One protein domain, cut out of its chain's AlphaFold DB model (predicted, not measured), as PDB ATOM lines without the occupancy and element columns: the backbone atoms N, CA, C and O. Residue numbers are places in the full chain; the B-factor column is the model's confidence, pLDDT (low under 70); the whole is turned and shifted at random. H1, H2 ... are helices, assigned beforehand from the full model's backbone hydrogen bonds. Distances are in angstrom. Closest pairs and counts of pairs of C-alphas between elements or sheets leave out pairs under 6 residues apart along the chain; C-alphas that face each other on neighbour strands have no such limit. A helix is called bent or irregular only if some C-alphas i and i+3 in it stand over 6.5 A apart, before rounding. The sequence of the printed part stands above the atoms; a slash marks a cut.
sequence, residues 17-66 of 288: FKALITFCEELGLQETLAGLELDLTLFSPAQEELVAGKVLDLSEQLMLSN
ATOM      1  N   PHE A  17     173.710 -98.363 182.327       78.38
ATOM      2  CA  PHE A  17     172.804 -97.501 181.590       78.38
ATOM      3  C   PHE A  17     173.088 -97.404 180.078       78.38
ATOM      4  O   PHE A  17     172.160 -97.503 179.283       78.38
ATOM      5  N   LYS A  18     174.352 -97.289 179.643       81.94
ATOM      6  CA  LYS A  18     174.696 -97.297 178.206       81.94
ATOM      7  C   LYS A  18     174.363 -98.635 177.542       81.94
ATOM      8  O   LYS A  18     173.958 -98.654 176.382       81.94
ATOM      9  N   ALA A  19     174.519 -99.740 178.271       82.12
ATOM     10  CA  ALA A  19     174.138-101.061 177.779       82.12
ATOM     11  C   ALA A  19     172.609-101.193 177.650       82.12
ATOM     12  O   ALA A  19     172.119-101.776 176.692       82.12
ATOM     13  N   LEU A  20     171.845-100.586 178.562       82.81
ATOM     14  CA  LEU A  20     170.382-100.529 178.467       82.81
ATOM     15  C   LEU A  20     169.887 -99.649 177.320       82.81
ATOM     16  O   LEU A  20     168.960-100.048 176.624       82.81
ATOM     17  N   ILE A  21     170.501 -98.481 177.111       85.56
ATOM     18  CA  ILE A  21     170.160 -97.611 175.977       85.56
ATOM     19  C   ILE A  21     170.370 -98.372 174.668       85.56
ATOM     20  O   ILE A  21     169.433 -98.500 173.889       85.56
ATOM     21  N   THR A  22     171.562 -98.943 174.467       87.06
ATOM     22  CA  THR A  22     171.884 -99.702 173.245       87.06
ATOM     23  C   THR A  22     170.953-100.898 173.038       87.06
ATOM     24  O   THR A  22     170.463-101.100 171.933       87.06
ATOM     25  N   PHE A  23     170.604-101.630 174.099       86.94
ATOM     26  CA  PHE A  23     169.617-102.712 174.029       86.94
ATOM     27  C   PHE A  23     168.221-102.228 173.594       86.94
ATOM     28  O   PHE A  23     167.592-102.827 172.720       86.94
ATOM     29  N   CYS A  24     167.728-101.131 174.174       87.12
ATOM     30  CA  CYS A  24     166.438-100.548 173.797       87.12
ATOM     31  C   CYS A  24     166.446-100.012 172.356       87.12
ATOM     32  O   CYS A  24     165.443-100.150 171.650       87.12
ATOM     33  N   GLU A  25     167.566 -99.435 171.907       88.88
ATOM     34  CA  GLU A  25     167.763 -98.999 170.520       88.88
ATOM     35  C   GLU A  25     167.710-100.183 169.548       88.88
ATOM     36  O   GLU A  25     166.984-100.118 168.553       88.88
ATOM     37  N   GLU A  26     168.414-101.277 169.853       90.62
ATOM     38  CA  GLU A  26     168.453-102.491 169.028       90.62
ATOM     39  C   GLU A  26     167.079-103.164 168.896       90.62
ATOM     40  O   GLU A  26     166.741-103.678 167.829       90.62
ATOM     41  N   LEU A  27     166.251-103.114 169.943       89.50
ATOM     42  CA  LEU A  27     164.879-103.634 169.920       89.50
ATOM     43  C   LEU A  27     163.848-102.663 169.318       89.50
ATOM     44  O   LEU A  27     162.671-103.010 169.206       89.50
ATOM     45  N   GLY A  28     164.256-101.452 168.928       90.88
ATOM     46  CA  GLY A  28     163.355-100.436 168.375       90.88
ATOM     47  C   GLY A  28     162.393 -99.826 169.400       90.88
ATOM     48  O   GLY A  28     161.384 -99.227 169.023       90.88
ATOM     49  N   LEU A  29     162.693 -99.944 170.695       90.50
ATOM     50  CA  LEU A  29     161.845 -99.480 171.792       90.50
ATOM     51  C   LEU A  29     162.111 -97.994 172.112       90.50
ATOM     52  O   LEU A  29     162.600 -97.619 173.179       90.50
ATOM     53  N   GLN A  30     161.798 -97.129 171.149       87.38
ATOM     54  CA  GLN A  30     162.117 -95.695 171.197       87.38
ATOM     55  C   GLN A  30     161.323 -94.932 172.278       87.38
ATOM     56  O   GLN A  30     161.857 -94.038 172.928       87.38
ATOM     57  N   GLU A  31     160.060 -95.302 172.517       86.75
ATOM     58  CA  GLU A  31     159.224 -94.654 173.543       86.75
ATOM     59  C   GLU A  31     159.699 -94.977 174.964       86.75
ATOM     60  O   GLU A  31     159.745 -94.095 175.823       86.75
ATOM     61  N   THR A  32     160.106 -96.225 175.214       85.69
ATOM     62  CA  THR A  32     160.672 -96.608 176.512       85.69
ATOM     63  C   THR A  32     162.033 -95.974 176.731       85.69
ATOM     64  O   THR A  32     162.328 -95.615 177.860       85.69
ATOM     65  N   LEU A  33     162.838 -95.791 175.679       87.31
ATOM     66  CA  LEU A  33     164.116 -95.087 175.776       87.31
ATOM     67  C   LEU A  33     163.906 -93.642 176.245       87.31
ATOM     68  O   LEU A  33     164.543 -93.225 177.207       87.31
ATOM     69  N   ALA A  34     162.950 -92.920 175.654       84.19
ATOM     70  CA  ALA A  34     162.644 -91.545 176.052       84.19
ATOM     71  C   ALA A  34     162.165 -91.432 177.514       84.19
ATOM     72  O   ALA A  34     162.538 -90.495 178.220       84.19
ATOM     73  N   GLY A  35     161.354 -92.389 177.984       85.12
ATOM     74  CA  GLY A  35     160.941 -92.454 179.392       85.12
ATOM     75  C   GLY A  35     162.105 -92.783 180.329       85.12
ATOM     76  O   GLY A  35     162.294 -92.120 181.346       85.12
ATOM     77  N   LEU A  36     162.929 -93.759 179.940       83.31
ATOM     78  CA  LEU A  36     164.090 -94.216 180.696       83.31
ATOM     79  C   LEU A  36     165.119 -93.086 180.866       83.31
ATOM     80  O   LEU A  36     165.598 -92.857 181.972       83.31
ATOM     81  N   GLU A  37     165.421 -92.335 179.804       82.31
ATOM     82  CA  GLU A  37     166.328 -91.182 179.863       82.31
ATOM     83  C   GLU A  37     165.843 -90.101 180.833       82.31
ATOM     84  O   GLU A  37     166.645 -89.570 181.604       82.31
ATOM     85  N   LEU A  38     164.541 -89.793 180.827       81.94
ATOM     86  CA  LEU A  38     163.959 -88.814 181.743       81.94
ATOM     87  C   LEU A  38     164.079 -89.281 183.195       81.94
ATOM     88  O   LEU A  38     164.539 -88.520 184.049       81.94
ATOM     89  N   ASP A  39     163.718 -90.535 183.456       77.38
ATOM     90  CA  ASP A  39     163.759 -91.114 184.795       77.38
ATOM     91  C   ASP A  39     165.194 -91.159 185.330       77.38
ATOM     92  O   ASP A  39     165.420 -90.796 186.484       77.38
ATOM     93  N   LEU A  40     166.183 -91.494 184.493       69.81
ATOM     94  CA  LEU A  40     167.593 -91.555 184.894       69.81
ATOM     95  C   LEU A  40     168.221 -90.219 185.271       69.81
ATOM     96  O   LEU A  40     169.154 -90.210 186.072       69.81
ATOM     97  N   THR A  41     167.691 -89.088 184.806       72.19
ATOM     98  CA  THR A  41     168.161 -87.780 185.298       72.19
ATOM     99  C   THR A  41     167.826 -87.525 186.771       72.19
ATOM    100  O   THR A  41     168.393 -86.616 187.377       72.19
ATOM    101  N   LEU A  42     166.925 -88.320 187.360       75.50
ATOM    102  CA  LEU A  42     166.416 -88.133 188.718       75.50
ATOM    103  C   LEU A  42     167.014 -89.108 189.744       75.50
ATOM    104  O   LEU A  42     166.690 -88.998 190.929       75.50
ATOM    105  N   PHE A  43     167.870 -90.053 189.336       76.25
ATOM    106  CA  PHE A  43     168.394 -91.065 190.255       76.25
ATOM    107  C   PHE A  43     169.491 -90.516 191.169       76.25
ATOM    108  O   PHE A  43     170.428 -89.838 190.751       76.25
ATOM    109  N   SER A  44     169.386 -90.856 192.454       79.50
ATOM    110  CA  SER A  44     170.498 -90.721 193.395       79.50
ATOM    111  C   SER A  44     171.472 -91.904 193.252       79.50
ATOM    112  O   SER A  44     171.037 -93.007 192.909       79.50
ATOM    113  N   PRO A  45     172.762 -91.743 193.600       76.12
ATOM    114  CA  PRO A  45     173.765 -92.808 193.458       76.12
ATOM    115  C   PRO A  45     173.397 -94.125 194.162       76.12
ATOM    116  O   PRO A  45     173.683 -95.206 193.660       76.12
ATOM    117  N   ALA A  46     172.702 -94.053 195.303       78.00
ATOM    118  CA  ALA A  46     172.241 -95.237 196.030       78.00
ATOM    119  C   ALA A  46     171.131 -96.004 195.287       78.00
ATOM    120  O   ALA A  46     171.014 -97.221 195.409       78.00
ATOM    121  N   GLN A  47     170.301 -95.300 194.514       77.31
ATOM    122  CA  GLN A  47     169.259 -95.924 193.703       77.31
ATOM    123  C   GLN A  47     169.844 -96.533 192.424       77.31
ATOM    124  O   GLN A  47     169.364 -97.575 191.991       77.31
ATOM    125  N   GLU A  48     170.896 -95.938 191.851       76.81
ATOM    126  CA  GLU A  48     171.595 -96.511 190.691       76.81
ATOM    127  C   GLU A  48     172.189 -97.890 191.002       76.81
ATOM    128  O   GLU A  48     172.048 -98.815 190.204       76.81
ATOM    129  N   GLU A  49     172.803 -98.058 192.177       79.31
ATOM    130  CA  GLU A  49     173.382 -99.338 192.603       79.31
ATOM    131  C   GLU A  49     172.303-100.413 192.824       79.31
ATOM    132  O   GLU A  49     172.459-101.565 192.408       79.31
ATOM    133  N   LEU A  50     171.158-100.023 193.393       83.81
ATOM    134  CA  LEU A  50     170.009-100.913 193.569       83.81
ATOM    135  C   LEU A  50     169.430-101.376 192.224       83.81
ATOM    136  O   LEU A  50     169.112-102.557 192.060       83.81
ATOM    137  N   VAL A  51     169.288-100.458 191.263       80.06
ATOM    138  CA  VAL A  51     168.767-100.781 189.929       80.06
ATOM    139  C   VAL A  51     169.746-101.669 189.171       80.06
ATOM    140  O   VAL A  51     169.314-102.656 188.582       80.06
ATOM    141  N   ALA A  52     171.052-101.399 189.242       79.56
ATOM    142  CA  ALA A  52     172.064-102.246 188.615       79.56
ATOM    143  C   ALA A  52     171.979-103.704 189.104       79.56
ATOM    144  O   ALA A  52     171.995-104.626 188.289       79.56
ATOM    145  N   GLY A  53     171.798-103.918 190.414       82.06
ATOM    146  CA  GLY A  53     171.572-105.255 190.972       82.06
ATOM    147  C   GLY A  53     170.299-105.917 190.433       82.06
ATOM    148  O   GLY A  53     170.322-107.072 190.022       82.06
ATOM    149  N   LYS A  54     169.194-105.168 190.348       84.25
ATOM    150  CA  LYS A  54     167.915-105.687 189.835       84.25
ATOM    151  C   LYS A  54     167.934-106.006 188.342       84.25
ATOM    152  O   LYS A  54     167.267-106.946 187.917       84.25
ATOM    153  N   VAL A  55     168.689-105.249 187.552       81.75
ATOM    154  CA  VAL A  55     168.880-105.514 186.119       81.75
ATOM    155  C   VAL A  55     169.658-106.814 185.915       81.75
ATOM    156  O   VAL A  55     169.306-107.599 185.037       81.75
ATOM    157  N   LEU A  56     170.664-107.083 186.753       80.88
ATOM    158  CA  LEU A  56     171.383-108.358 186.731       80.88
ATOM    159  C   LEU A  56     170.468-109.528 187.118       80.88
ATOM    160  O   LEU A  56     170.398-110.490 186.352       80.88
ATOM    161  N   ASP A  57     169.697-109.400 188.206       83.31
ATOM    162  CA  ASP A  57     168.700-110.405 188.620       83.31
ATOM    163  C   ASP A  57     167.723-110.730 187.469       83.31
ATOM    164  O   ASP A  57     167.421-111.892 187.191       83.31
ATOM    165  N   LEU A  58     167.231-109.699 186.771       81.69
ATOM    166  CA  LEU A  58     166.304-109.854 185.649       81.69
ATOM    167  C   LEU A  58     166.963-110.554 184.454       81.69
ATOM    168  O   LEU A  58     166.340-111.404 183.816       81.69
ATOM    169  N   SER A  59     168.217-110.212 184.150       80.56
ATOM    170  CA  SER A  59     168.961-110.844 183.056       80.56
ATOM    171  C   SER A  59     169.166-112.343 183.297       80.56
ATOM    172  O   SER A  59     169.013-113.143 182.374       80.56
ATOM    173  N   GLU A  60     169.422-112.736 184.547       81.94
ATOM    174  CA  GLU A  60     169.560-114.137 184.944       81.94
ATOM    175  C   GLU A  60     168.222-114.879 184.819       81.94
ATOM    176  O   GLU A  60     168.162-115.961 184.233       81.94
ATOM    177  N   GLN A  61     167.119-114.263 185.260       80.38
ATOM    178  CA  GLN A  61     165.773-114.828 185.113       80.38
ATOM    179  C   GLN A  61     165.369-115.030 183.647       80.38
ATOM    180  O   GLN A  61     164.805-116.070 183.303       80.38
ATOM    181  N   LEU A  62     165.677-114.069 182.772       76.50
ATOM    182  CA  LEU A  62     165.366-114.172 181.344       76.50
ATOM    183  C   LEU A  62     166.151-115.303 180.672       76.50
ATOM    184  O   LEU A  62     165.574-116.084 179.912       76.50
ATOM    185  N   MET A  63     167.437-115.446 180.999       75.94
ATOM    186  CA  MET A  63     168.261-116.545 180.490       75.94
ATOM    187  C   MET A  63     167.732-117.911 180.937       75.94
ATOM    188  O   MET A  63     167.682-118.834 180.127       75.94
ATOM    189  N   LEU A  64     167.264-118.029 182.183       73.19
ATOM    190  CA  LEU A  64     166.648-119.257 182.688       73.19
ATOM    191  C   LEU A  64     165.309-119.552 181.989       73.19
ATOM    192  O   LEU A  64     165.087-120.683 181.552       73.19
ATOM    193  N   SER A  65     164.456-118.543 181.777       63.81
ATOM    194  CA  SER A  65     163.152-118.722 181.113       63.81
ATOM    195  C   SER A  65     163.245-119.168 179.648       63.81
ATOM    196  O   SER A  65     162.371-119.883 179.168       63.81
ATOM    197  N   ASN A  66     164.333-118.826 178.951       60.91
ATOM    198  CA  ASN A  66     164.554-119.259 177.569       60.91
ATOM    199  C   ASN A  66     165.004-120.725 177.455       60.91
ATOM    200  O   ASN A  66     164.989-121.282 176.357       60.91
TER     201      ASN A  66
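AT A GLANCE: This is residues 17 to 66 of the 288 residues of an uncharacterized protein of Saitoella complicata (strain BCRC 22490 / CBS 7301 / JCM 7358 / NBRC 10748 / NRRL Y-17804) (UniProt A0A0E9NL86). A short helical hairpin, H1 and H2 side by side, has a single long helix, H3, passing by its open end, apart from both of its helices. The last part of H3, residues 56 to 65, sticks out beyond the hairpin as an arm, together with Asn 66. The printed part has 50 residues with three named helices, in the order H1, H2, H3, and no named strand; the class is all helix. The whole is only just loose, close to compact, with a radius of gyration of the C-alphas of 12.0 A, and it is flat, spanning 33 by 28 by 13 A.

IN THESE COORDINATES: H1 holds residues 17 to 26 and begins with C-alpha 17 at (172.804, -97.501, 181.590); its first and last C-alphas are 14.2 A apart. H2 holds residues 30 to 40 and measures 15.3 A from first to last C-alpha, beginning with C-alpha 30 at (162.117, -95.695, 171.197). H3 holds residues 45 to 65, is the longest helix with 21 residues, and measures 30.6 A from first to last C-alpha. It ends with C-alpha 65 at (163.152, -118.722, 181.113). None of the three helices is bent or irregular.

HOW THE PARTS SIT: H1 and H2 form a helical hairpin, two helices that follow each other in the chain, touch and run opposite ways. Their lines stand at a shallow tilt of 10 degrees, and their centres are 10.6 A apart. They touch with 5 pairs of C-alphas within 8 A, the closest being those of Cys 24 and Leu 33 at 6.3 A. The link between them is tight, with 3 residues. A second tight link, of 4 residues, joins H2 to H3. H3 is apart from H2, with no C-alpha of the one within 8 A of the other. H3 is apart from H1 by the same measure. In H1, H2 and H3 every O i to N i+4 pair is within hydrogen-bond range.

THE WHOLE: The two C-alphas farthest apart are those of Ser 44 and Asn 66, at 33.2 A, while the C-alphas of Phe 17 and Asn 66, the first and last printed, are 23.6 A apart. Residues 56 to 66, of which 56 to 65 belong to H3, stand free. The body without them has 39 residues, spans 29 by 18 by 13 A and has a radius of gyration of 10.4 A. The printed part has no cut, and no link is long. The mean pLDDT of the printed part is 81.1; residue 40 and residues 65 to 66 are under 70, where the model's confidence is low.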